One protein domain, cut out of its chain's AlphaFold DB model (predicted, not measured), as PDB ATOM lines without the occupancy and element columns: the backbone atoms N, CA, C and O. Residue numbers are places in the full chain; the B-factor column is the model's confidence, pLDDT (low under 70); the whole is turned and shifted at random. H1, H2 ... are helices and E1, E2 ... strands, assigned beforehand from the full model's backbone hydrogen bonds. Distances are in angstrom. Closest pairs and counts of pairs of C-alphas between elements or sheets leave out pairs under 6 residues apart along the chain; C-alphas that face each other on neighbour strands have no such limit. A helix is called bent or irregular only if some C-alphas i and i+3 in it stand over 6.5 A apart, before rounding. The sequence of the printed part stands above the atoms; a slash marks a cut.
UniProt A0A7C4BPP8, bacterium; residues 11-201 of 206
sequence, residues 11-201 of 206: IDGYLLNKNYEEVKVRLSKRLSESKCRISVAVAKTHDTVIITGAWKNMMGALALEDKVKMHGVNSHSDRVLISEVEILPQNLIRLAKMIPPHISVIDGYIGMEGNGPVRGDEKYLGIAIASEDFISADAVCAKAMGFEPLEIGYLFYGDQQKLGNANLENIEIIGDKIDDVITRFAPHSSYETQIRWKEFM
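What this domain is: This is residues 11 to 201 of the 206 residues of a protein of bacterium (UniProt A0A7C4BPP8). A strongly twisted, curled sheet of four strands, E4, E3, E5 and E6, wraps round helix H5, with helix H2 on the same face. At one end of the whole, the hairpin of E1 and E2 packs on H3 and the long helix H4; H4 also packs on H2, H6 and H8, and the short H7 packs on H5 far from that hairpin. The printed part has 191 residues, with eight named helices and six named strands in the order E1 E2 H1 E3 E4 H2 H3 H4 E5 E6 H5 H6 H7 H8. The larger sheet, order E4, E3, E5, E6, is mixed, the two-stranded one is antiparallel, and the class is mixed, helices and strands. The whole is compact, with a radius of gyration of the C-alphas of 15.6 A and spans of 44 by 39 by 28 A.

How they stand to each other: E1, residues 11 to 16, and E2, residues 22 to 28, form an antiparallel hairpin, with N 13 and O 25 within hydrogen-bond range at 2.9 A. H1, residues 29 to 32, is close to but not clearly touching H2, residues 54 to 61; their closest C-alphas, of Leu 31 and Ala 61, are 6.8 A apart. E3, residues 38 to 46, and E4, residues 50 to 52, are a hairpin, with N 52 and O 44 at 2.8 A. E3 is parallel to E5, residues 103 to 115, with N 41 and O 105 at 2.9 A. E5 and E6, residues 119 to 131, are an antiparallel hairpin, with N 111 and O 123 at 2.8 A. E3 bends by 69 degrees at residue 43, E5 by 82 at 109 and E6 by 87 at 124. H2 is on this sheet, over E3 at a height of 6.4 A, and runs across the strands at 67 degrees to E3 on the local plane. The sheet curls round H5, residues 134 to 144, on the same face as H2: two layers, a sheet with helices on one face. H3, residues 64 to 71, comes closest to E2 at the C-alphas of Val 25 and Asp 66, 5.7 A apart. H4, residues 81 to 98, is the hub, touching four helices. Its residues 84 to 92 touch H3 (closest C-alphas His 71 and Glu 84, 5.3 A), at a steep tilt of 62 degrees, opposite ways. Its residues 92 to 96 touch H2 (Lys 56 and Leu 92, 6.8 A), about perpendicular at 81 degrees. Its residues 88 to 93 touch H6, residues 153 to 160 (Pro 89 and Tyr 154, 4.3 A). Its residues 81 to 86 touch H8, residues 191 to 200 (Glu 86 and Trp 197, 5.2 A); H8 only grazes the larger sheet. H7, residues 178 to 181, touches H5 (Ala 144 and Val 181, 5.9 A). Every O i to N i+4 pair is within hydrogen-bond range in H5 and H6, against 11 of 14 in H4, 0 of 4 in H2 and in H3, and 1 of 6 in H8; of O i to N i+3 pairs, H2 and H3 have 4 of 5 each and H8 5 of 7, and H1 and H7 are too short for an i+4 pair.

Where its parts are: E1 begins at C-alpha 11, (23.379, -65.068, 48.080), and is 16.9 A long; E2 is 18.7 A, E3 21.4 A, E5 27.4 A and E6 28.0 A. H4, 24.9 A, begins at C-alpha 81, (43.047, -51.777, 31.743), and has a kink of 34 degrees near residue 88. H3, H4 and H8 are only just irregular: C-alphas 65 and 68 are 6.7 A apart, 86 and 89 6.6 A, and 195 and 198 6.53 A. H5 is 15.3 A and H8 16.0 A, ending at C-alpha 200, (32.095, -45.790, 26.428).

The domain as a whole: The C-alphas farthest apart, of Ser 77 and Gly 175, are 44.3 A apart. The printed part has no cut. The link from H6 to H7, residues 161 to 177, is long. The mean pLDDT of the printed part is 96.6, and no printed residue is under 70.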
ATOM      1  N   ILE A  11      24.477 -65.286  49.019       96.19
ATOM      2  CA  ILE A  11      23.379 -65.068  48.080       96.19
ATOM      3  C   ILE A  11      23.942 -64.773  46.692       96.19
ATOM      4  O   ILE A  11      25.082 -64.319  46.546       96.19
ATOM      5  N   ASP A  12      23.128 -65.025  45.677       97.50
ATOM      6  CA  ASP A  12      23.498 -64.778  44.291       97.50
ATOM      7  C   ASP A  12      23.416 -63.283  43.962       97.50
ATOM      8  O   ASP A  12      22.418 -62.621  44.246       97.50
ATOM      9  N   GLY A  13      24.458 -62.773  43.317       97.50
ATOM     10  CA  GLY A  13      24.475 -61.482  42.643       97.50
ATOM     11  C   GLY A  13      24.940 -61.629  41.198       97.50
ATOM     12  O   GLY A  13      25.456 -62.679  40.805       97.50
ATOM     13  N   TYR A  14      24.790 -60.566  40.408       98.12
ATOM     14  CA  TYR A  14      25.149 -60.573  38.989       98.12
ATOM     15  C   TYR A  14      25.912 -59.305  38.611       98.12
ATOM     16  O   TYR A  14      25.398 -58.190  38.749       98.12
ATOM     17  N   LEU A  15      27.130 -59.494  38.115       98.25
ATOM     18  CA  LEU A  15      27.990 -58.459  37.539       98.25
ATOM     19  C   LEU A  15      28.049 -58.625  36.019       98.25
ATOM     20  O   LEU A  15      27.502 -59.581  35.489       98.25
ATOM     21  N   LEU A  16      28.715 -57.717  35.323       97.81
ATOM     22  CA  LEU A  16      28.988 -57.797  33.893       97.81
ATOM     23  C   LEU A  16      30.419 -58.273  33.650       97.81
ATOM     24  O   LEU A  16      31.352 -57.839  34.334       97.81
ATOM     25  N   ASN A  17      30.593 -59.136  32.651       96.62
ATOM     26  CA  ASN A  17      31.895 -59.381  32.042       96.62
ATOM     27  C   ASN A  17      32.217 -58.317  30.970       96.62
ATOM     28  O   ASN A  17      31.385 -57.473  30.640       96.62
ATOM     29  N   LYS A  18      33.417 -58.383  30.381       93.44
ATOM     30  CA  LYS A  18      33.850 -57.481  29.293       93.44
ATOM     31  C   LYS A  18      33.014 -57.528  28.006       93.44
ATOM     32  O   LYS A  18      33.169 -56.660  27.160       93.44
ATOM     33  N   ASN A  19      32.156 -58.534  27.849       93.69
ATOM     34  CA  ASN A  19      31.229 -58.663  26.724       93.69
ATOM     35  C   ASN A  19      29.814 -58.180  27.091       93.69
ATOM     36  O   ASN A  19      28.881 -58.444  26.339       93.69
ATOM     37  N   TYR A  20      29.642 -57.515  28.241       94.31
ATOM     38  CA  TYR A  20      28.346 -57.084  28.772       94.31
ATOM     39  C   TYR A  20      27.379 -58.227  29.118       94.31
ATOM     40  O   TYR A  20      26.173 -58.016  29.245       94.31
ATOM     41  N   GLU A  21      27.896 -59.436  29.326       96.88
ATOM     42  CA  GLU A  21      27.095 -60.585  29.745       96.88
ATOM     43  C   GLU A  21      27.074 -60.682  31.271       96.88
ATOM     44  O   GLU A  21      28.082 -60.431  31.944       96.88
ATOM     45  N   GLU A  22      25.928 -61.078  31.824       97.88
ATOM     46  CA  GLU A  22      25.803 -61.255  33.266       97.88
ATOM     47  C   GLU A  22      26.592 -62.476  33.749       97.88
ATOM     48  O   GLU A  22      26.427 -63.598  33.267       97.88
ATOM     49  N   VAL A  23      27.430 -62.259  34.758       97.81
ATOM     50  CA  VAL A  23      28.192 -63.292  35.449       97.81
ATOM     51  C   VAL A  23      27.770 -63.364  36.905       97.81
ATOM     52  O   VAL A  23      27.724 -62.363  37.625       97.81
ATOM     53  N   LYS A  24      27.479 -64.584  37.350       98.19
ATOM     54  CA  LYS A  24      27.095 -64.860  38.730       98.19
ATOM     55  C   LYS A  24      28.278 -64.647  39.681       98.19
ATOM     56  O   LYS A  24      29.398 -65.118  39.434       98.19
ATOM     57  N   VAL A  25      27.994 -63.985  40.797       98.06
ATOM     58  CA  VAL A  25      28.898 -63.765  41.931       98.06
ATOM     59  C   VAL A  25      28.216 -64.122  43.243       98.06
ATOM     60  O   VAL A  25      26.989 -64.152  43.326       98.06
ATOM     61  N   ARG A  26      29.015 -64.378  44.277       97.56
ATOM     62  CA  ARG A  26      28.534 -64.619  45.636       97.56
ATOM     63  C   ARG A  26      28.685 -63.364  46.487       97.56
ATOM     64  O   ARG A  26      29.786 -62.827  46.616       97.56
ATOM     65  N   LEU A  27      27.583 -62.928  47.088       96.75
ATOM     66  CA  LEU A  27      27.520 -61.827  48.049       96.75
ATOM     67  C   LEU A  27      27.286 -62.373  49.457       96.75
ATOM     68  O   LEU A  27      26.528 -63.327  49.632       96.75
ATOM     69  N   SER A  28      27.921 -61.773  50.462       95.12
ATOM     70  CA  SER A  28      27.734 -62.163  51.862       95.12
ATOM     71  C   SER A  28      26.266 -62.015  52.261       95.12
ATOM     72  O   SER A  28      25.744 -60.897  52.343       95.12
ATOM     73  N   LYS A  29      25.606 -63.139  52.567       94.50
ATOM     74  CA  LYS A  29      24.213 -63.137  53.030       94.50
ATOM     75  C   LYS A  29      24.063 -62.314  54.307       94.50
ATOM     76  O   LYS A  29      23.162 -61.491  54.413       94.50
ATOM     77  N   ARG A  30      25.020 -62.445  55.230       92.50
ATOM     78  CA  ARG A  30      25.057 -61.696  56.491       92.50
ATOM     79  C   ARG A  30      25.091 -60.182  56.285       92.50
ATOM     80  O   ARG A  30      24.374 -59.462  56.976       92.50
ATOM     81  N   LEU A  31      25.922 -59.682  55.366       93.62
ATOM     82  CA  LEU A  31      25.927 -58.251  55.057       93.62
ATOM     83  C   LEU A  31      24.613 -57.840  54.383       93.62
ATOM     84  O   LEU A  31      24.049 -56.807  54.743       93.62
ATOM     85  N   SER A  32      24.082 -58.657  53.472       92.50
ATOM     86  CA  SER A  32      22.800 -58.378  52.813       92.50
ATOM     87  C   SER A  32      21.629 -58.277  53.797       92.50
ATOM     88  O   SER A  32      20.802 -57.381  53.667       92.50
ATOM     89  N   GLU A  33      21.567 -59.158  54.796       93.88
ATOM     90  CA  GLU A  33      20.496 -59.209  55.804       93.88
ATOM     91  C   GLU A  33      20.690 -58.208  56.953       93.88
ATOM     92  O   GLU A  33      19.822 -58.051  57.818       93.88
ATOM     93  N   SER A  34      21.828 -57.511  56.991       94.50
ATOM     94  CA  SER A  34      22.082 -56.513  58.023       94.50
ATOM     95  C   SER A  34      21.158 -55.299  57.870       94.50
ATOM     96  O   SER A  34      20.982 -54.740  56.787       94.50
ATOM     97  N   LYS A  35      20.590 -54.858  58.999       95.81
ATOM     98  CA  LYS A  35      19.701 -53.685  59.060       95.81
ATOM     99  C   LYS A  35      20.422 -52.374  58.751       95.81
ATOM    100  O   LYS A  35      19.793 -51.420  58.320       95.81
ATOM    101  N   CYS A  36      21.722 -52.324  59.020       97.25
ATOM    102  CA  CYS A  36      22.577 -51.182  58.747       97.25
ATOM    103  C   CYS A  36      23.968 -51.687  58.349       97.25
ATOM    104  O   CYS A  36      24.483 -52.638  58.937       97.25
ATOM    105  N   ARG A  37      24.556 -51.044  57.339       97.69
ATOM    106  CA  ARG A  37      25.854 -51.366  56.742       97.69
ATOM    107  C   ARG A  37      26.663 -50.090  56.773       97.69
ATOM    108  O   ARG A  37      26.279 -49.126  56.119       97.69
ATOM    109  N   ILE A  38      27.746 -50.104  57.534       98.25
ATOM    110  CA  ILE A  38      28.651 -48.969  57.654       98.25
ATOM    111  C   ILE A  38      29.919 -49.340  56.903       98.25
ATOM    112  O   ILE A  38      30.590 -50.307  57.269       98.25
ATOM    113  N   SER A  39      30.221 -48.612  55.834       98.31
ATOM    114  CA  SER A  39      31.468 -48.781  55.098       98.31
ATOM    115  C   SER A  39      32.472 -47.752  55.580       98.31
ATOM    116  O   SER A  39      32.230 -46.555  55.466       98.31
ATOM    117  N   VAL A  40      33.589 -48.234  56.120       98.00
ATOM    118  CA  VAL A  40      34.701 -47.399  56.577       98.00
ATOM    119  C   VAL A  40      35.870 -47.602  55.624       98.00
ATOM    120  O   VAL A  40      36.334 -48.731  55.456       98.00
ATOM    121  N   ALA A  41      36.328 -46.531  54.982       97.31
ATOM    122  CA  ALA A  41      37.394 -46.581  53.987       97.31
ATOM    123  C   ALA A  41      38.440 -45.489  54.213       97.31
ATOM    124  O   ALA A  41      38.162 -44.467  54.824       97.31
ATOM    125  N   VAL A  42      39.635 -45.708  53.671       97.31
ATOM    126  CA  VAL A  42      40.703 -44.699  53.611       97.31
ATOM    127  C   VAL A  42      40.634 -43.984  52.265       97.31
ATOM    128  O   VAL A  42      40.509 -44.663  51.238       97.31
ATOM    129  N   ALA A  43      40.770 -42.656  52.265       97.69
ATOM    130  CA  ALA A  43      40.867 -41.848  51.049       97.69
ATOM    131  C   ALA A  43      42.124 -42.219  50.244       97.69
ATOM    132  O   ALA A  43      43.253 -42.040  50.704       97.69
ATOM    133  N   LYS A  44      41.966 -42.762  49.033       97.38
ATOM    134  CA  LYS A  44      43.122 -43.138  48.205       97.38
ATOM    135  C   LYS A  44      42.830 -43.090  46.713       97.38
ATOM    136  O   LYS A  44      41.699 -43.289  46.276       97.38
ATOM    137  N   THR A  45      43.885 -42.887  45.941       98.06
ATOM    138  CA  THR A  45      43.896 -43.031  44.482       98.06
ATOM    139  C   THR A  45      43.794 -44.500  44.054       98.06
ATOM    140  O   THR A  45      44.060 -45.420  44.835       98.06
ATOM    141  N   HIS A  46      43.377 -44.737  42.812       97.38
ATOM    142  CA  HIS A  46      43.173 -46.073  42.258       97.38
ATOM    143  C   HIS A  46      43.710 -46.189  40.827       97.38
ATOM    144  O   HIS A  46      43.671 -45.241  40.050       97.38
ATOM    145  N   ASP A  47      44.120 -47.396  40.444       95.00
ATOM    146  CA  ASP A  47      44.682 -47.751  39.134       95.00
ATOM    147  C   ASP A  47      43.656 -47.872  37.985       95.00
ATOM    148  O   ASP A  47      44.044 -48.140  36.848       95.00
ATOM    149  N   THR A  48      42.358 -47.664  38.247       94.25
ATOM    150  CA  THR A  48      41.264 -47.917  37.281       94.25
ATOM    151  C   THR A  48      40.123 -46.906  37.384       94.25
ATOM    152  O   THR A  48      39.583 -46.500  36.362       94.25
ATOM    153  N   VAL A  49      39.745 -46.498  38.599       95.81
ATOM    154  CA  VAL A  49      38.573 -45.636  38.860       95.81
ATOM    155  C   VAL A  49      38.931 -44.330  39.577       95.81
ATOM    156  O   VAL A  49      38.097 -43.753  40.263       95.81
ATOM    157  N   ILE A  50      40.164 -43.855  39.387       97.94
ATOM    158  CA  ILE A  50      40.747 -42.588  39.864       97.94
ATOM    159  C   ILE A  50      40.945 -42.545  41.374       97.94
ATOM    160  O   ILE A  50      42.078 -42.412  41.839       97.94
ATOM    161  N   ILE A  51      39.879 -42.744  42.139       97.94
ATOM    162  CA  ILE A  51      39.909 -42.858  43.593       97.94
ATOM    163  C   ILE A  51      39.144 -44.094  44.057       97.94
ATOM    164  O   ILE A  51      38.433 -44.760  43.305       97.94
ATOM    165  N   THR A  52      39.261 -44.391  45.342       92.31
ATOM    166  CA  THR A  52      38.330 -45.257  46.052       92.31
ATOM    167  C   THR A  52      37.966 -44.617  47.378       92.31
ATOM    168  O   THR A  52      38.822 -44.063  48.064       92.31
ATOM    169  N   GLY A  53      36.700 -44.760  47.748       95.06
ATOM    170  CA  GLY A  53      36.176 -44.380  49.049       95.06
ATOM    171  C   GLY A  53      35.333 -45.498  49.654       95.06
ATOM    172  O   GLY A  53      35.596 -46.694  49.455       95.06
ATOM    173  N   ALA A  54      34.318 -45.096  50.405       97.00
ATOM    174  CA  ALA A  54      33.437 -45.988  51.138       97.00
ATOM    175  C   ALA A  54      32.561 -46.830  50.200       97.00
ATOM    176  O   ALA A  54      32.277 -47.989  50.513       97.00
ATOM    177  N   TRP A  55      32.185 -46.317  49.025       97.06
ATOM    178  CA  TRP A  55      31.396 -47.103  48.077       97.06
ATOM    179  C   TRP A  55      32.185 -48.302  47.546       97.06
ATOM    180  O   TRP A  55      31.780 -49.447  47.743       97.06
ATOM    181  N   LYS A  56      33.345 -48.087  46.918       95.94
ATOM    182  CA  LYS A  56      34.136 -49.192  46.345       95.94
ATOM    183  C   LYS A  56      34.605 -50.200  47.402       95.94
ATOM    184  O   LYS A  56      34.761 -51.382  47.094       95.94
ATOM    185  N   ASN A  57      34.746 -49.778  48.659       96.75
ATOM    186  CA  ASN A  57      35.020 -50.674  49.783       96.75
ATOM    187  C   ASN A  57      33.942 -51.771  49.961       96.75
ATOM    188  O   ASN A  57      34.253 -52.864  50.437       96.75
ATOM    189  N   MET A  58      32.715 -51.564  49.462       97.38
ATOM    190  CA  MET A  58      31.661 -52.589  49.434       97.38
ATOM    191  C   MET A  58      31.964 -53.787  48.528       97.38
ATOM    192  O   MET A  58      31.318 -54.824  48.670       97.38
ATOM    193  N   MET A  59      33.000 -53.731  47.679       96.44
ATOM    194  CA  MET A  59      33.562 -54.937  47.047       96.44
ATOM    195  C   MET A  59      33.975 -55.992  48.086       96.44
ATOM    196  O   MET A  59      34.042 -57.178  47.767       96.44
ATOM    197  N   GLY A  60      34.229 -55.586  49.336       94.88
ATOM    198  CA  GLY A  60      34.449 -56.482  50.468       94.88
ATOM    199  C   GLY A  60      33.291 -57.443  50.749       94.88
ATOM    200  O   GLY A  60      33.528 -58.481  51.358       94.88
ATOM    201  N   ALA A  61      32.078 -57.151  50.269       95.69
ATOM    202  CA  ALA A  61      30.923 -58.028  50.422       95.69
ATOM    203  C   ALA A  61      30.911 -59.230  49.463       95.69
ATOM    204  O   ALA A  61      30.109 -60.145  49.652       95.69
ATOM    205  N   LEU A  62      31.769 -59.229  48.441       96.88
ATOM    206  CA  LEU A  62      31.920 -60.344  47.508       96.88
ATOM    207  C   LEU A  62      32.833 -61.425  48.090       96.88
ATOM    208  O   LEU A  62      33.838 -61.114  48.743       96.88
ATOM    209  N   ALA A  63      32.537 -62.685  47.764       95.31
ATOM    210  CA  ALA A  63      33.474 -63.783  47.979       95.31
ATOM    211  C   ALA A  63      34.827 -63.461  47.333       95.31
ATOM    212  O   ALA A  63      34.884 -62.867  46.252       95.31
ATOM    213  N   LEU A  64      35.922 -63.854  47.988       93.75
ATOM    214  CA  LEU A  64      37.274 -63.484  47.568       93.75
ATOM    215  C   LEU A  64      37.553 -63.879  46.112       93.75
ATOM    216  O   LEU A  64      38.090 -63.072  45.356       93.75
ATOM    217  N   GLU A  65      37.128 -65.074  45.704       93.44
ATOM    218  CA  GLU A  65      37.335 -65.587  44.346       93.44
ATOM    219  C   GLU A  65      36.487 -64.845  43.302       93.44
ATOM    220  O   GLU A  65      36.830 -64.831  42.124       93.44
ATOM    221  N   ASP A  66      35.395 -64.202  43.724       96.75
ATOM    222  CA  ASP A  66      34.500 -63.457  42.838       96.75
ATOM    223  C   ASP A  66      34.892 -61.978  42.705       96.75
ATOM    224  O   ASP A  66      34.443 -61.318  41.769       96.75
ATOM    225  N   LYS A  67      35.766 -61.440  43.572       96.38
ATOM    226  CA  LYS A  67      36.195 -60.025  43.509       96.38
ATOM    227  C   LYS A  67      36.829 -59.656  42.169       96.38
ATOM    228  O   LYS A  67      36.620 -58.546  41.689       96.38
ATOM    229  N   VAL A  68      37.548 -60.588  41.539       96.94
ATOM    230  CA  VAL A  68      38.168 -60.369  40.223       96.94
ATOM    231  C   VAL A  68      37.131 -60.104  39.124       96.94
ATOM    232  O   VAL A  68      37.395 -59.333  38.204       96.94
ATOM    233  N   LYS A  69      35.907 -60.630  39.269       98.06
ATOM    234  CA  LYS A  69      34.809 -60.435  38.308       98.06
ATOM    235  C   LYS A  69      34.296 -58.999  38.263       98.06
ATOM    236  O   LYS A  69      33.709 -58.614  37.259       98.06
ATOM    237  N   MET A  70      34.583 -58.174  39.277       97.88
ATOM    238  CA  MET A  70      34.331 -56.726  39.214       97.88
ATOM    239  C   MET A  70      35.058 -56.067  38.036       97.88
ATOM    240  O   MET A  70      34.548 -55.104  37.470       97.88
ATOM    241  N   HIS A  71      36.198 -56.629  37.630       97.00
ATOM    242  CA  HIS A  71      37.005 -56.188  36.493       97.00
ATOM    243  C   HIS A  71      36.544 -56.796  35.153       97.00
ATOM    244  O   HIS A  71      37.223 -56.660  34.141       97.00
ATOM    245  N   GLY A  72      35.411 -57.505  35.134       97.19
ATOM    246  CA  GLY A  72      34.839 -58.104  33.930       97.19
ATOM    247  C   GLY A  72      35.522 -59.388  33.448       97.19
ATOM    248  O   GLY A  72      35.272 -59.827  32.322       97.19
ATOM    249  N   VAL A  73      36.379 -59.986  34.280       96.94
ATOM    250  CA  VAL A  73      37.211 -61.154  33.951       96.94
ATOM    251  C   VAL A  73      37.206 -62.194  35.074       96.94
ATOM    252  O   VAL A  73      36.833 -61.898  36.204       96.94
ATOM    253  N   ASN A  74      37.632 -63.426  34.779       94.75
ATOM    254  CA  ASN A  74      37.661 -64.523  35.759       94.75
ATOM    255  C   ASN A  74      39.032 -64.721  36.429       94.75
ATOM    256  O   ASN A  74      39.132 -65.468  37.397       94.75
ATOM    257  N   SER A  75      40.082 -64.069  35.927       94.88
ATOM    258  CA  SER A  75      41.441 -64.158  36.463       94.88
ATOM    259  C   SER A  75      42.140 -62.805  36.399       94.88
ATOM    260  O   SER A  75      41.924 -62.018  35.479       94.88
ATOM    261  N   HIS A  76      43.036 -62.553  37.358       92.44
ATOM    262  CA  HIS A  76      43.865 -61.347  37.377       92.44
ATOM    263  C   HIS A  76      44.813 -61.275  36.172       92.44
ATOM    264  O   HIS A  76      45.203 -60.181  35.785       92.44
ATOM    265  N   SER A  77      45.165 -62.418  35.570       95.19
ATOM    266  CA  SER A  77      45.986 -62.486  34.351       95.19
ATOM    267  C   SER A  77      45.288 -61.927  33.114       95.19
ATOM    268  O   SER A  77      45.959 -61.529  32.169       95.19
ATOM    269  N   ASP A  78      43.955 -61.908  33.116       94.94
ATOM    270  CA  ASP A  78      43.145 -61.558  31.944       94.94
ATOM    271  C   ASP A  78      42.748 -60.076  31.948       94.94
ATOM    272  O   ASP A  78      42.029 -59.610  31.062       94.94
ATOM    273  N   ARG A  79      43.193 -59.351  32.978       94.81
ATOM    274  CA  ARG A  79      42.947 -57.932  33.200       94.81
ATOM    275  C   ARG A  79      43.565 -57.101  32.083       94.81
ATOM    276  O   ARG A  79      44.762 -57.173  31.812       94.81
ATOM    277  N   VAL A  80      42.725 -56.291  31.451       95.75
ATOM    278  CA  VAL A  80      43.118 -55.346  30.409       95.75
ATOM    279  C   VAL A  80      42.547 -53.996  30.802       95.75
ATOM    280  O   VAL A  80      41.335 -53.804  30.767       95.75
ATOM    281  N   LEU A  81      43.430 -53.056  31.144       94.25
ATOM    282  CA  LEU A  81      43.047 -51.777  31.743       94.25
ATOM    283  C   LEU A  81      41.944 -51.050  30.963       94.25
ATOM    284  O   LEU A  81      40.988 -50.589  31.572       94.25
ATOM    285  N   ILE A  82      42.039 -50.979  29.629       95.00
ATOM    286  CA  ILE A  82      41.037 -50.259  28.828       95.00
ATOM    287  C   ILE A  82      39.636 -50.893  28.909       95.00
ATOM    288  O   ILE A  82      38.646 -50.178  28.891       95.00
ATOM    289  N   SER A  83      39.537 -52.215  29.062       94.00
ATOM    290  CA  SER A  83      38.251 -52.887  29.291       94.00
ATOM    291  C   SER A  83      37.757 -52.684  30.725       94.00
ATOM    292  O   SER A  83      36.560 -52.649  30.986       94.00
ATOM    293  N   GLU A  84      38.667 -52.540  31.686       95.19
ATOM    294  CA  GLU A  84      38.295 -52.335  33.085       95.19
ATOM    295  C   GLU A  84      37.771 -50.929  33.365       95.19
ATOM    296  O   GLU A  84      36.855 -50.789  34.171       95.19
ATOM    297  N   VAL A  85      38.318 -49.899  32.711       95.44
ATOM    298  CA  VAL A  85      37.827 -48.516  32.876       95.44
ATOM    299  C   VAL A  85      36.390 -48.360  32.370       95.44
ATOM    300  O   VAL A  85      35.663 -47.506  32.861       95.44
ATOM    301  N   GLU A  86      35.967 -49.217  31.441       94.81
ATOM    302  CA  GLU A  86      34.591 -49.326  30.951       94.81
ATOM    303  C   GLU A  86      33.703 -50.129  31.923       94.81
ATOM    304  O   GLU A  86      32.638 -49.674  32.344       94.81
ATOM    305  N   ILE A  87      34.150 -51.323  32.326       96.69
ATOM    306  CA  ILE A  87      33.309 -52.293  33.045       96.69
ATOM    307  C   ILE A  87      33.243 -52.052  34.556       96.69
ATOM    308  O   ILE A  87      32.183 -52.221  35.165       96.69
ATOM    309  N   LEU A  88      34.352 -51.674  35.196       97.25
ATOM    310  CA  LEU A  88      34.414 -51.562  36.654       97.25
ATOM    311  C   LEU A  88      33.437 -50.505  37.208       97.25
ATOM    312  O   LEU A  88      32.739 -50.830  38.174       97.25
ATOM    313  N   PRO A  89      33.296 -49.298  36.617       96.94
ATOM    314  CA  PRO A  89      32.259 -48.349  37.023       96.94
ATOM    315  C   PRO A  89      30.847 -48.943  36.972       96.94
ATOM    316  O   PRO A  89      30.095 -48.823  37.936       96.94
ATOM    317  N   GLN A  90      30.505 -49.659  35.896       96.56
ATOM    318  CA  GLN A  90      29.194 -50.297  35.740       96.56
ATOM    319  C   GLN A  90      28.961 -51.376  36.806       96.56
ATOM    320  O   GLN A  90      27.886 -51.467  37.403       96.56
ATOM    321  N   ASN A  91      29.984 -52.175  37.106       98.25
ATOM    322  CA  ASN A  91      29.901 -53.189  38.150       98.25
ATOM    323  C   ASN A  91      29.785 -52.593  39.556       98.25
ATOM    324  O   ASN A  91      29.093 -53.175  40.392       98.25
ATOM    325  N   LEU A  92      30.372 -51.423  39.822       98.19
ATOM    326  CA  LEU A  92      30.160 -50.697  41.079       98.19
ATOM    327  C   LEU A  92      28.705 -50.236  41.239       98.19
ATOM    328  O   LEU A  92      28.155 -50.355  42.335       98.19
ATOM    329  N   ILE A  93      28.056 -49.805  40.154       97.88
ATOM    330  CA  ILE A  93      26.619 -49.481  40.135       97.88
ATOM    331  C   ILE A  93      25.771 -50.712  40.439       97.88
ATOM    332  O   ILE A  93      24.877 -50.666  41.287       97.88
ATOM    333  N   ARG A  94      26.046 -51.834  39.768       98.12
ATOM    334  CA  ARG A  94      25.317 -53.086  40.013       98.12
ATOM    335  C   ARG A  94      25.495 -53.550  41.452       98.12
ATOM    336  O   ARG A  94      24.516 -53.909  42.101       98.12
ATOM    337  N   LEU A  95      26.720 -53.480  41.972       98.06
ATOM    338  CA  LEU A  95      27.011 -53.812  43.360       98.06
ATOM    339  C   LEU A  95      26.256 -52.899  44.331       98.06
ATOM    340  O   LEU A  95      25.667 -53.409  45.277       98.06
ATOM    341  N   ALA A  96      26.194 -51.589  44.074       97.00
ATOM    342  CA  ALA A  96      25.427 -50.650  44.895       97.00
ATOM    343  C   ALA A  96      23.936 -50.986  44.940       97.00
ATOM    344  O   ALA A  96      23.316 -50.872  45.987       97.00
ATOM    345  N   LYS A  97      23.349 -51.438  43.828       96.75
ATOM    346  CA  LYS A  97      21.936 -51.852  43.793       96.75
ATOM    347  C   LYS A  97      21.674 -53.135  44.583       96.75
ATOM    348  O   LYS A  97      20.571 -53.320  45.084       96.75
ATOM    349  N   MET A  98      22.667 -54.018  44.682       96.75
ATOM    350  CA  MET A  98      22.554 -55.274  45.431       96.75
ATOM    351  C   MET A  98      22.863 -55.088  46.920       96.75
ATOM    352  O   MET A  98      22.198 -55.679  47.767       96.75
ATOM    353  N   ILE A  99      23.884 -54.295  47.250       96.75
ATOM    354  CA  ILE A  99      24.407 -54.167  48.612       96.75
ATOM    355  C   ILE A  99      25.011 -52.773  48.872       96.75
ATOM    356  O   ILE A  99      26.216 -52.630  49.082       96.75
ATOM    357  N   PRO A 100      24.192 -51.706  48.890       96.56
ATOM    358  CA  PRO A 100      24.699 -50.355  49.114       96.56
ATOM    359  C   PRO A 100      25.185 -50.206  50.559       96.56
ATOM    360  O   PRO A 100      24.569 -50.791  51.459       96.56
ATOM    361  N   PRO A 101      26.232 -49.418  50.847       97.50
ATOM    362  CA  PRO A 101      26.436 -48.967  52.214       97.50
ATOM    363  C   PRO A 101      25.266 -48.064  52.618       97.50
ATOM    364  O   PRO A 101      24.755 -47.301  51.804       97.50
ATOM    365  N   HIS A 102      24.818 -48.183  53.865       98.06
ATOM    366  CA  HIS A 102      23.798 -47.292  54.425       98.06
ATOM    367  C   HIS A 102      24.434 -46.051  55.055       98.06
ATOM    368  O   HIS A 102      23.822 -44.996  55.092       98.06
ATOM    369  N   ILE A 103      25.652 -46.203  55.578       98.56
ATOM    370  CA  ILE A 103      26.467 -45.109  56.095       98.56
ATOM    371  C   ILE A 103      27.867 -45.287  55.521       98.56
ATOM    372  O   ILE A 103      28.471 -46.359  55.635       98.56
ATOM    373  N   SER A 104      28.379 -44.231  54.914       98.75
ATOM    374  CA  SER A 104      29.751 -44.139  54.440       98.75
ATOM    375  C   SER A 104      30.557 -43.301  55.413       98.75
ATOM    376  O   SER A 104      30.132 -42.210  55.778       98.75
ATOM    377  N   VAL A 105      31.720 -43.806  55.812       98.75
ATOM    378  CA  VAL A 105      32.721 -43.089  56.601       98.75
ATOM    379  C   VAL A 105      34.048 -43.191  55.864       98.75
ATOM    380  O   VAL A 105      34.521 -44.288  55.564       98.75
ATOM    381  N   ILE A 106      34.651 -42.052  55.558       98.75
ATOM    382  CA  ILE A 106      35.954 -41.981  54.912       98.75
ATOM    383  C   ILE A 106      36.917 -41.326  55.891       98.75
ATOM    384  O   ILE A 106      36.762 -40.160  56.253       98.75
ATOM    385  N   ASP A 107      37.903 -42.106  56.318       98.06
ATOM    386  CA  ASP A 107      39.070 -41.618  57.032       98.06
ATOM    387  C   ASP A 107      40.035 -41.007  56.011       98.06
ATOM    388  O   ASP A 107      40.650 -41.698  55.191       98.06
ATOM    389  N   GLY A 108      40.093 -39.679  56.022       96.25
ATOM    390  CA  GLY A 108      40.987 -38.877  55.207       96.25
ATOM    391  C   GLY A 108      42.100 -38.245  56.032       96.25
ATOM    392  O   GLY A 108      42.631 -37.227  55.603       96.25
ATOM    393  N   TYR A 109      42.454 -38.771  57.213       97.06
ATOM    394  CA  TYR A 109      43.552 -38.194  57.990       97.06
ATOM    395  C   TYR A 109      44.873 -38.317  57.215       97.06
ATOM    396  O   TYR A 109      45.464 -37.313  56.804       97.06
ATOM    397  N   ILE A 110      45.269 -39.559  56.925       97.75
ATOM    398  CA  ILE A 110      46.350 -39.898  55.995       97.75
ATOM    399  C   ILE A 110      45.744 -40.737  54.872       97.75
ATOM    400  O   ILE A 110      45.295 -41.862  55.090       97.75
ATOM    401  N   GLY A 111      45.723 -40.168  53.673       97.31
ATOM    402  CA  GLY A 111      45.332 -40.852  52.452       97.31
ATOM    403  C   GLY A 111      46.523 -41.430  51.689       97.31
ATOM    404  O   GLY A 111      47.664 -41.403  52.152       97.31
ATOM    405  N   MET A 112      46.250 -41.938  50.487       98.12
ATOM    406  CA  MET A 112      47.271 -42.472  49.580       98.12
ATOM    407  C   MET A 112      47.142 -41.891  48.164       98.12
ATOM    408  O   MET A 112      46.108 -42.031  47.505       98.12
ATOM    409  N   GLU A 113      48.210 -41.270  47.671       98.31
ATOM    410  CA  GLU A 113      48.304 -40.680  46.330       98.31
ATOM    411  C   GLU A 113      49.201 -41.497  45.384       98.31
ATOM    412  O   GLU A 113      49.896 -42.423  45.800       98.31
ATOM    413  N   GLY A 114      49.172 -41.183  44.090       98.19
ATOM    414  CA  GLY A 114      50.005 -41.833  43.083       98.19
ATOM    415  C   GLY A 114      49.548 -43.254  42.756       98.19
ATOM    416  O   GLY A 114      48.394 -43.486  42.396       98.19
ATOM    417  N   ASN A 115      50.459 -44.228  42.838       96.19
ATOM    418  CA  ASN A 115      50.219 -45.594  42.357       96.19
ATOM    419  C   ASN A 115      49.391 -46.475  43.325       96.19
ATOM    420  O   ASN A 115      49.688 -47.653  43.553       96.19
ATOM    421  N   GLY A 116      48.340 -45.895  43.912       91.69
ATOM    422  CA  GLY A 116      47.332 -46.603  44.696       91.69
ATOM    423  C   GLY A 116      46.497 -47.590  43.856       91.69
ATOM    424  O   GLY A 116      46.477 -47.527  42.632       91.69
ATOM    425  N   PRO A 117      45.789 -48.544  44.479       88.31
ATOM    426  CA  PRO A 117      45.587 -48.661  45.919       88.31
ATOM    427  C   PRO A 117      46.669 -49.499  46.627       88.31
ATOM    428  O   PRO A 117      46.505 -49.805  47.805       88.31
ATOM    429  N   VAL A 118      47.727 -49.926  45.918       89.56
ATOM    430  CA  VAL A 118      48.739 -50.867  46.445       89.56
ATOM    431  C   VAL A 118      50.113 -50.226  46.641       89.56
ATOM    432  O   VAL A 118      50.788 -50.545  47.613       89.56
ATOM    433  N   ARG A 119      50.560 -49.367  45.717       93.75
ATOM    434  CA  ARG A 119      51.936 -48.837  45.665       93.75
ATOM    435  C   ARG A 119      51.971 -47.306  45.662       93.75
ATOM    436  O   ARG A 119      52.849 -46.719  45.037       93.75
ATOM    437  N   GLY A 120      50.966 -46.681  46.268       95.38
ATOM    438  CA  GLY A 120      50.914 -45.231  46.411       95.38
ATOM    439  C   GLY A 120      51.756 -44.738  47.583       95.38
ATOM    440  O   GLY A 120      52.210 -45.536  48.406       95.38
ATOM    441  N   ASP A 121      51.907 -43.422  47.657       97.88
ATOM    442  CA  ASP A 121      52.612 -42.721  48.727       97.88
ATOM    443  C   ASP A 121      51.608 -42.125  49.720       97.88
ATOM    444  O   ASP A 121      50.481 -41.780  49.354       97.88
ATOM    445  N   GLU A 122      52.002 -42.010  50.988       97.88
ATOM    446  CA  GLU A 122      51.176 -41.367  52.012       97.88
ATOM    447  C   GLU A 122      50.969 -39.883  51.690       97.88
ATOM    448  O   GLU A 122      51.910 -39.159  51.360       97.88
ATOM    449  N   LYS A 123      49.732 -39.407  51.845       97.94
ATOM    450  CA  LYS A 123      49.376 -38.003  51.643       97.94
ATOM    451  C   LYS A 123      48.473 -37.525  52.764       97.94
ATOM    452  O   LYS A 123      47.370 -38.031  52.948       97.94
ATOM    453  N   TYR A 124      48.939 -36.532  53.513       98.06
ATOM    454  CA  TYR A 124      48.120 -35.882  54.528       98.06
ATOM    455  C   TYR A 124      46.961 -35.130  53.867       98.06
ATOM    456  O   TYR A 124      47.196 -34.323  52.970       98.06
ATOM    457  N   LEU A 125      45.738 -35.399  54.322       97.06
ATOM    458  CA  LEU A 125      44.523 -34.693  53.904       97.06
ATOM    459  C   LEU A 125      43.805 -34.077  55.118       97.06
ATOM    460  O   LEU A 125      43.287 -32.972  55.016       97.06
ATOM    461  N   GLY A 126      43.862 -34.725  56.287       97.50
ATOM    462  CA  GLY A 126      43.471 -34.126  57.565       97.50
ATOM    463  C   GLY A 126      41.966 -33.977  57.793       97.50
ATOM    464  O   GLY A 126      41.578 -33.161  58.626       97.50
ATOM    465  N   ILE A 127      41.124 -34.747  57.097       97.19
ATOM    466  CA  ILE A 127      39.658 -34.673  57.226       97.19
ATOM    467  C   ILE A 127      39.034 -36.035  57.532       97.19
ATOM    468  O   ILE A 127      39.635 -37.082  57.302       97.19
ATOM    469  N   ALA A 128      37.785 -36.022  57.985       97.81
ATOM    470  CA  ALA A 128      36.917 -37.190  57.993       97.81
ATOM    471  C   ALA A 128      35.592 -36.824  57.321       97.81
ATOM    472  O   ALA A 128      35.073 -35.729  57.529       97.81
ATOM    473  N   ILE A 129      35.049 -37.736  56.520       98.50
ATOM    474  CA  ILE A 129      33.784 -37.533  55.807       98.50
ATOM    475  C   ILE A 129      32.817 -38.620  56.254       98.50
ATOM    476  O   ILE A 129      33.187 -39.792  56.303       98.50
ATOM    477  N   ALA A 130      31.575 -38.249  56.554       98.50
ATOM    478  CA  ALA A 130      30.510 -39.201  56.824       98.50
ATOM    479  C   ALA A 130      29.214 -38.772  56.133       98.50
ATOM    480  O   ALA A 130      28.906 -37.585  56.085       98.50
ATOM    481  N   SER A 131      28.465 -39.730  55.592       98.62
ATOM    482  CA  SER A 131      27.179 -39.473  54.936       98.62
ATOM    483  C   SER A 131      26.316 -40.731  54.900       98.62
ATOM    484  O   SER A 131      26.837 -41.847  54.845       98.62
ATOM    485  N   GLU A 132      24.999 -40.547  54.877       98.31
ATOM    486  CA  GLU A 132      24.031 -41.599  54.532       98.31
ATOM    487  C   GLU A 132      23.895 -41.771  53.006       98.31
ATOM    488  O   GLU A 132      23.534 -42.842  52.523       98.31
ATOM    489  N   ASP A 133      24.252 -40.743  52.226       98.56
ATOM    490  CA  ASP A 133      24.433 -40.841  50.776       98.56
ATOM    491  C   ASP A 133      25.896 -41.191  50.472       98.56
ATOM    492  O   ASP A 133      26.809 -40.362  50.579       98.56
ATOM    493  N   PHE A 134      26.114 -42.449  50.093       97.94
ATOM    494  CA  PHE A 134      27.440 -42.981  49.813       97.94
ATOM    495  C   PHE A 134      28.092 -42.411  48.552       97.94
ATOM    496  O   PHE A 134      29.318 -42.447  48.457       97.94
ATOM    497  N   ILE A 135      27.305 -41.891  47.605       98.44
ATOM    498  CA  ILE A 135      27.830 -41.205  46.421       98.44
ATOM    499  C   ILE A 135      28.312 -39.824  46.830       98.44
ATOM    500  O   ILE A 135      29.441 -39.465  46.504       98.44
ATOM    501  N   SER A 136      27.515 -39.111  47.631       98.69
ATOM    502  CA  SER A 136      27.897 -37.805  48.168       98.69
ATOM    503  C   SER A 136      29.187 -37.884  48.993       98.69
ATOM    504  O   SER A 136      30.070 -37.046  48.827       98.69
ATOM    505  N   ALA A 137      29.353 -38.916  49.835       98.62
ATOM    506  CA  ALA A 137      30.593 -39.122  50.596       98.62
ATOM    507  C   ALA A 137      31.824 -39.278  49.688       98.62
ATOM    508  O   ALA A 137      32.831 -38.593  49.881       98.62
ATOM    509  N   ASP A 138      31.752 -40.166  48.693       98.62
ATOM    510  CA  ASP A 138      32.859 -40.396  47.764       98.62
ATOM    511  C   ASP A 138      33.098 -39.171  46.851       98.62
ATOM    512  O   ASP A 138      34.248 -38.880  46.530       98.62
ATOM    513  N   ALA A 139      32.059 -38.412  46.481       98.75
ATOM    514  CA  ALA A 139      32.169 -37.178  45.696       98.75
ATOM    515  C   ALA A 139      32.849 -36.043  46.474       98.75
ATOM    516  O   ALA A 139      33.776 -35.409  45.969       98.75
ATOM    517  N   VAL A 140      32.465 -35.823  47.734       98.62
ATOM    518  CA  VAL A 140      33.155 -34.866  48.614       98.62
ATOM    519  C   VAL A 140      34.611 -35.290  48.816       98.62
ATOM    520  O   VAL A 140      35.509 -34.453  48.730       98.62
ATOM    521  N   CYS A 141      34.877 -36.591  48.989       98.62
ATOM    522  CA  CYS A 141      36.241 -37.114  49.076       98.62
ATOM    523  C   CYS A 141      37.040 -36.860  47.793       98.62
ATOM    524  O   CYS A 141      38.185 -36.416  47.867       98.62
ATOM    525  N   ALA A 142      36.445 -37.097  46.620       98.62
ATOM    526  CA  ALA A 142      37.071 -36.813  45.332       98.62
ATOM    527  C   ALA A 142      37.491 -35.347  45.234       98.62
ATOM    528  O   ALA A 142      38.650 -35.059  44.927       98.62
ATOM    529  N   LYS A 143      36.573 -34.433  45.572       98.69
ATOM    530  CA  LYS A 143      36.845 -32.997  45.539       98.69
ATOM    531  C   LYS A 143      37.930 -32.591  46.521       98.69
ATOM    532  O   LYS A 143      38.837 -31.854  46.141       98.69
ATOM    533  N   ALA A 144      37.878 -33.110  47.747       98.50
ATOM    534  CA  ALA A 144      38.885 -32.851  48.769       98.50
ATOM    535  C   ALA A 144      40.278 -33.353  48.352       98.50
ATOM    536  O   ALA A 144      41.275 -32.714  48.663       98.50
ATOM    537  N   MET A 145      40.359 -34.443  47.582       98.62
ATOM    538  CA  MET A 145      41.604 -34.943  46.980       98.62
ATOM    539  C   MET A 145      42.041 -34.171  45.716       98.62
ATOM    540  O   MET A 145      43.092 -34.458  45.136       98.62
ATOM    541  N   GLY A 146      41.255 -33.189  45.266       98.31
ATOM    542  CA  GLY A 146      41.543 -32.368  44.090       98.31
ATOM    543  C   GLY A 146      41.075 -32.950  42.752       98.31
ATOM    544  O   GLY A 146      41.498 -32.446  41.712       98.31
ATOM    545  N   PHE A 147      40.215 -33.971  42.755       98.56
ATOM    546  CA  PHE A 147      39.579 -34.523  41.554       98.56
ATOM    547  C   PHE A 147      38.179 -33.940  41.358       98.56
ATOM    548  O   PHE A 147      37.493 -33.607  42.321       98.56
ATOM    549  N   GLU A 148      37.732 -33.824  40.110       97.94
ATOM    550  CA  GLU A 148      36.363 -33.400  39.816       97.94
ATOM    551  C   GLU A 148      35.418 -34.617  39.880       97.94
ATOM    552  O   GLU A 148      35.606 -35.551  39.096       97.94
ATOM    553  N   PRO A 149      34.424 -34.659  40.794       98.31
ATOM    554  CA  PRO A 149      33.600 -35.852  41.014       98.31
ATOM    555  C   PRO A 149      32.927 -36.407  39.754       98.31
ATOM    556  O   PRO A 149      32.927 -37.618  39.540       98.31
ATOM    557  N   LEU A 150      32.393 -35.539  38.889       97.31
ATOM    558  CA  LEU A 150      31.697 -35.952  37.662       97.31
ATOM    559  C   LEU A 150      32.646 -36.402  36.537       97.31
ATOM    560  O   LEU A 150      32.199 -36.973  35.544       97.31
ATOM    561  N   GLU A 151      33.958 -36.232  36.708       96.69
ATOM    562  CA  GLU A 151      34.977 -36.806  35.822       96.69
ATOM    563  C   GLU A 151      35.306 -38.268  36.185       96.69
ATOM    564  O   GLU A 151      36.071 -38.930  35.477       96.69
ATOM    565  N   ILE A 152      34.720 -38.801  37.264       98.00
ATOM    566  CA  ILE A 152      34.946 -40.159  37.765       98.00
ATOM    567  C   ILE A 152      33.748 -41.042  37.406       98.00
ATOM    568  O   ILE A 152      32.641 -40.849  37.908       98.00
ATOM    569  N   GLY A 153      33.976 -42.065  36.575       96.81
ATOM    570  CA  GLY A 153      32.896 -42.829  35.942       96.81
ATOM    571  C   GLY A 153      31.863 -43.423  36.902       96.81
ATOM    572  O   GLY A 153      30.667 -43.348  36.636       96.81
ATOM    573  N   TYR A 154      32.277 -43.982  38.045       97.19
ATOM    574  CA  TYR A 154      31.317 -44.601  38.971       97.19
ATOM    575  C   TYR A 154      30.451 -43.570  39.714       97.19
ATOM    576  O   TYR A 154      29.281 -43.844  39.976       97.19
ATOM    577  N   LEU A 155      30.991 -42.379  39.996       98.25
ATOM    578  CA  LEU A 155      30.236 -41.269  40.580       98.25
ATOM    579  C   LEU A 155      29.271 -40.677  39.555       98.25
ATOM    580  O   LEU A 155      28.088 -40.528  39.851       98.25
ATOM    581  N   PHE A 156      29.750 -40.447  38.330       97.50
ATOM    582  CA  PHE A 156      28.924 -39.978  37.223       97.50
ATOM    583  C   PHE A 156      27.731 -40.906  36.961       97.50
ATOM    584  O   PHE A 156      26.585 -40.462  36.960       97.50
ATOM    585  N   TYR A 157      27.963 -42.212  36.783       96.75
ATOM    586  CA  TYR A 157      26.866 -43.152  36.537       96.75
ATOM    587  C   TYR A 157      25.909 -43.261  37.726       96.75
ATOM    588  O   TYR A 157      24.714 -43.485  37.527       96.75
ATOM    589  N   GLY A 158      26.414 -43.123  38.952       96.94
ATOM    590  CA  GLY A 158      25.599 -43.180  40.159       96.94
ATOM    591  C   GLY A 158      24.644 -41.992  40.280       96.94
ATOM    592  O   GLY A 158      23.459 -42.195  40.549       96.94
ATOM    593  N   ASP A 159      25.144 -40.793  39.986       97.56
ATOM    594  CA  ASP A 159      24.366 -39.553  39.907       97.56
ATOM    595  C   ASP A 159      23.310 -39.624  38.792       97.56
ATOM    596  O   ASP A 159      22.112 -39.477  39.046       97.56
ATOM    597  N   GLN A 160      23.718 -40.018  37.581       96.00
ATOM    598  CA  GLN A 160      22.818 -40.190  36.434       96.00
ATOM    599  C   GLN A 160      21.682 -41.189  36.708       96.00
ATOM    600  O   GLN A 160      20.551 -41.009  36.251       96.00
ATOM    601  N   GLN A 161      21.959 -42.251  37.469       95.75
ATOM    602  CA  GLN A 161      20.969 -43.263  37.846       95.75
ATOM    603  C   GLN A 161      20.197 -42.926  39.127       95.75
ATOM    604  O   GLN A 161      19.397 -43.751  39.574       95.75
ATOM    605  N   LYS A 162      20.395 -41.729  39.694       96.25
ATOM    606  CA  LYS A 162      19.714 -41.237  40.901       96.25
ATOM    607  C   LYS A 162      19.894 -42.161  42.109       96.25
ATOM    608  O   LYS A 162      18.973 -42.335  42.905       96.25
ATOM    609  N   LEU A 163      21.068 -42.787  42.227       96.38
ATOM    610  CA  LEU A 163      21.430 -43.601  43.393       96.38
ATOM    611  C   LEU A 163      21.916 -42.749  44.577       96.38
ATOM    612  O   LEU A 163      21.993 -43.250  45.694       96.38
ATOM    613  N   GLY A 164      22.234 -41.484  44.316       96.88
ATOM    614  CA  GLY A 164      22.801 -40.494  45.225       96.88
ATOM    615  C   GLY A 164      23.239 -39.277  44.406       96.88
ATOM    616  O   GLY A 164      22.964 -39.225  43.204       96.88
ATOM    617  N   ASN A 165      23.917 -38.320  45.029       98.25
ATOM    618  CA  ASN A 165      24.365 -37.091  44.368       98.25
ATOM    619  C   ASN A 165      25.889 -37.075  44.235       98.25
ATOM    620  O   ASN A 165      26.599 -37.268  45.217       98.25
ATOM    621  N   ALA A 166      26.399 -36.830  43.028       98.25
ATOM    622  CA  ALA A 166      27.822 -36.559  42.805       98.25
ATOM    623  C   ALA A 166      28.094 -35.081  42.498       98.25
ATOM    624  O   ALA A 166      29.227 -34.625  42.658       98.25
ATOM    625  N   ASN A 167      27.074 -34.322  42.078       97.88
ATOM    626  CA  ASN A 167      27.194 -32.875  41.937       97.88
ATOM    627  C   ASN A 167      27.211 -32.197  43.318       97.88
ATOM    628  O   ASN A 167      26.207 -32.207  44.029       97.88
ATOM    629  N   LEU A 168      28.333 -31.560  43.663       97.38
ATOM    630  CA  LEU A 168      28.535 -30.861  44.937       97.38
ATOM    631  C   LEU A 168      27.531 -29.732  45.187       97.38
ATOM    632  O   LEU A 168      27.232 -29.449  46.341       97.38
ATOM    633  N   GLU A 169      26.980 -29.110  44.142       96.94
ATOM    634  CA  GLU A 169      25.949 -28.073  44.294       96.94
ATOM    635  C   GLU A 169      24.657 -28.616  44.926       96.94
ATOM    636  O   GLU A 169      23.897 -27.863  45.532       96.94
ATOM    637  N   ASN A 170      24.426 -29.928  44.816       97.62
ATOM    638  CA  ASN A 170      23.273 -30.621  45.386       97.62
ATOM    639  C   ASN A 170      23.578 -31.266  46.750       97.62
ATOM    640  O   ASN A 170      22.734 -31.986  47.282       97.62
ATOM    641  N   ILE A 171      24.776 -31.050  47.303       98.12
ATOM    642  CA  ILE A 171      25.231 -31.673  48.548       98.12
ATOM    643  C   ILE A 171      25.343 -30.603  49.632       98.12
ATOM    644  O   ILE A 171      26.141 -29.673  49.538       98.12
ATOM    645  N   GLU A 172      24.570 -30.762  50.707       97.81
ATOM    646  CA  GLU A 172      24.745 -29.960  51.915       97.81
ATOM    647  C   GLU A 172      25.955 -30.477  52.702       97.81
ATOM    648  O   GLU A 172      25.938 -31.574  53.260       97.81
ATOM    649  N   ILE A 173      27.020 -29.676  52.752       97.81
ATOM    650  CA  ILE A 173      28.216 -29.980  53.539       97.81
ATOM    651  C   ILE A 173      28.096 -29.288  54.896       97.81
ATOM    652  O   ILE A 173      28.068 -28.060  54.983       97.81
ATOM    653  N   ILE A 174      28.055 -30.089  55.959       97.56
ATOM    654  CA  ILE A 174      28.087 -29.616  57.345       97.56
ATOM    655  C   ILE A 174      29.526 -29.716  57.859       97.56
ATOM    656  O   ILE A 174      30.111 -30.798  57.845       97.56
ATOM    657  N   GLY A 175      30.074 -28.609  58.361       95.31
ATOM    658  CA  GLY A 175      31.446 -28.532  58.870       95.31
ATOM    659  C   GLY A 175      32.296 -27.552  58.066       95.31
ATOM    660  O   GLY A 175      31.819 -26.471  57.711       95.31
ATOM    661  N   ASP A 176      33.552 -27.919  57.816       94.75
ATOM    662  CA  ASP A 176      34.484 -27.105  57.034       94.75
ATOM    663  C   ASP A 176      34.017 -26.972  55.579       94.75
ATOM    664  O   ASP A 176      33.426 -27.888  54.999       94.75
ATOM    665  N   LYS A 177      34.289 -25.817  54.963       94.88
ATOM    666  CA  LYS A 177      33.965 -25.612  53.549       94.88
ATOM    667  C   LYS A 177      34.882 -26.471  52.696       94.88
ATOM    668  O   LYS A 177      36.086 -26.521  52.934       94.88
ATOM    669  N   ILE A 178      34.323 -27.076  51.648       95.25
ATOM    670  CA  ILE A 178      35.088 -27.960  50.764       95.25
ATOM    671  C   ILE A 178      36.333 -27.277  50.189       95.25
ATOM    672  O   ILE A 178      37.397 -27.884  50.184       95.25
ATOM    673  N   ASP A 179      36.227 -26.006  49.797       95.00
ATOM    674  CA  ASP A 179      37.330 -25.231  49.219       95.00
ATOM    675  C   ASP A 179      38.502 -25.017  50.191       95.00
ATOM    676  O   ASP A 179      39.641 -24.869  49.747       95.00
ATOM    677  N   ASP A 180      38.243 -25.046  51.502       96.62
ATOM    678  CA  ASP A 180      39.258 -24.836  52.539       96.62
ATOM    679  C   ASP A 180      40.069 -26.114  52.825       96.62
ATOM    680  O   ASP A 180      41.158 -26.042  53.395       96.62
ATOM    681  N   VAL A 181      39.564 -27.284  52.416       96.44
ATOM    682  CA  VAL A 181      40.164 -28.597  52.723       96.44
ATOM    683  C   VAL A 181      40.721 -29.325  51.497       96.44
ATOM    684  O   VAL A 181      41.219 -30.446  51.617       96.44
ATOM    685  N   ILE A 182      40.673 -28.707  50.310       97.94
ATOM    686  CA  ILE A 182      41.216 -29.314  49.090       97.94
ATOM    687  C   ILE A 182      42.730 -29.475  49.215       97.94
ATOM    688  O   ILE A 182      43.494 -28.510  49.216       97.94
ATOM    689  N   THR A 183      43.174 -30.724  49.187       97.62
ATOM    690  CA  THR A 183      44.572 -31.104  49.034       97.62
ATOM    691  C   THR A 183      44.724 -31.857  47.725       97.62
ATOM    692  O   THR A 183      44.105 -32.893  47.528       97.62
ATOM    693  N   ARG A 184      45.566 -31.364  46.810       97.69
ATOM    694  CA  ARG A 184      45.768 -32.012  45.505       97.69
ATOM    695  C   ARG A 184      46.608 -33.278  45.647       97.69
ATOM    696  O   ARG A 184      47.785 -33.204  46.016       97.69
ATOM    697  N   PHE A 185      46.000 -34.414  45.326       98.50
ATOM    698  CA  PHE A 185      46.666 -35.707  45.261       98.50
ATOM    699  C   PHE A 185      47.309 -35.889  43.883       98.50
ATOM    700  O   PHE A 185      46.741 -35.505  42.859       98.50
ATOM    701  N   ALA A 186      48.486 -36.508  43.837       98.44
ATOM    702  CA  ALA A 186      49.050 -37.016  42.596       98.44
ATOM    703  C   ALA A 186      48.146 -38.138  42.049       98.44
ATOM    704  O   ALA A 186      47.833 -39.070  42.793       98.44
ATOM    705  N   PRO A 187      47.714 -38.091  40.778       98.12
ATOM    706  CA  PRO A 187      46.926 -39.169  40.196       98.12
ATOM    707  C   PRO A 187      47.769 -40.433  39.977       98.12
ATOM    708  O   PRO A 187      48.999 -40.381  39.906       98.12
ATOM    709  N   HIS A 188      47.104 -41.578  39.805       98.25
ATOM    710  CA  HIS A 188      47.763 -42.816  39.380       98.25
ATOM    711  C   HIS A 188      48.441 -42.646  38.014       98.25
ATOM    712  O   HIS A 188      47.922 -41.946  37.145       98.25
ATOM    713  N   SER A 189      49.540 -43.364  37.753       97.56
ATOM    714  CA  SER A 189      50.261 -43.283  36.470       97.56
ATOM    715  C   SER A 189      49.425 -43.679  35.242       97.56
ATOM    716  O   SER A 189      49.846 -43.465  34.110       97.56
ATOM    717  N   SER A 190      48.256 -44.287  35.452       96.94
ATOM    718  CA  SER A 190      47.317 -44.700  34.405       96.94
ATOM    719  C   SER A 190      46.139 -43.739  34.218       96.94
ATOM    720  O   SER A 190      45.247 -44.044  33.431       96.94
ATOM    721  N   TYR A 191      46.123 -42.592  34.904       97.44
ATOM    722  CA  TYR A 191      45.016 -41.628  34.912       97.44
ATOM    723  C   TYR A 191      44.501 -41.244  33.520       97.44
ATOM    724  O   TYR A 191      43.296 -41.293  33.289       97.44
ATOM    725  N   GLU A 192      45.402 -40.997  32.564       97.12
ATOM    726  CA  GLU A 192      45.042 -40.696  31.168       97.12
ATOM    727  C   GLU A 192      44.225 -41.807  30.499       97.12
ATOM    728  O   GLU A 192      43.414 -41.548  29.622       97.12
ATOM    729  N   THR A 193      44.412 -43.065  30.907       97.19
ATOM    730  CA  THR A 193      43.561 -44.173  30.448       97.19
ATOM    731  C   THR A 193      42.258 -44.243  31.233       97.19
ATOM    732  O   THR A 193      41.230 -44.597  30.669       97.19
ATOM    733  N   GLN A 194      42.277 -43.900  32.521       96.56
ATOM    734  CA  GLN A 194      41.101 -43.978  33.385       96.56
ATOM    735  C   GLN A 194      40.000 -43.019  32.938       96.56
ATOM    736  O   GLN A 194      38.855 -43.440  32.834       96.56
ATOM    737  N   ILE A 195      40.338 -41.776  32.578       95.94
ATOM    738  CA  ILE A 195      39.367 -40.771  32.101       95.94
ATOM    739  C   ILE A 195      38.690 -41.144  30.773       95.94
ATOM    740  O   ILE A 195      37.668 -40.563  30.408       95.94
ATOM    741  N   ARG A 196      39.214 -42.151  30.063       96.25
ATOM    742  CA  ARG A 196      38.643 -42.660  28.810       96.25
ATOM    743  C   ARG A 196      37.374 -43.477  29.012       96.25
ATOM    744  O   ARG A 196      36.752 -43.840  28.024       96.25
ATOM    745  N   TRP A 197      36.931 -43.715  30.252       94.94
ATOM    746  CA  TRP A 197      35.605 -44.290  30.526       94.94
ATOM    747  C   TRP A 197      34.485 -43.540  29.770       94.94
ATOM    748  O   TRP A 197      33.507 -44.142  29.335       94.94
ATOM    749  N   LYS A 198      34.674 -42.233  29.541       94.06
ATOM    750  CA  LYS A 198      33.779 -41.362  28.768       94.06
ATOM    751  C   LYS A 198      33.588 -41.794  27.315       94.06
ATOM    752  O   LYS A 198      32.522 -41.569  26.754       94.06
ATOM    753  N   GLU A 199      34.587 -42.440  26.712       94.06
ATOM    754  CA  GLU A 199      34.506 -42.972  25.343       94.06
ATOM    755  C   GLU A 199      33.450 -44.086  25.222       94.06
ATOM    756  O   GLU A 199      32.961 -44.356  24.128       94.06
ATOM    757  N   PHE A 200      33.069 -44.700  26.348       89.69
ATOM    758  CA  PHE A 200      32.095 -45.790  26.428       89.69
ATOM    759  C   PHE A 200      30.716 -45.324  26.919       89.69
ATOM    760  O   PHE A 200      29.837 -46.142  27.201       89.69
ATOM    761  N   MET A 201      30.497 -44.011  27.044       81.94
ATOM    762  CA  MET A 201      29.176 -43.482  27.368       81.94
ATOM    763  C   MET A 201      28.180 -43.788  26.237       81.94
ATOM    764  O   MET A 201      28.493 -43.576  25.064       81.94
TER     765      MET A 201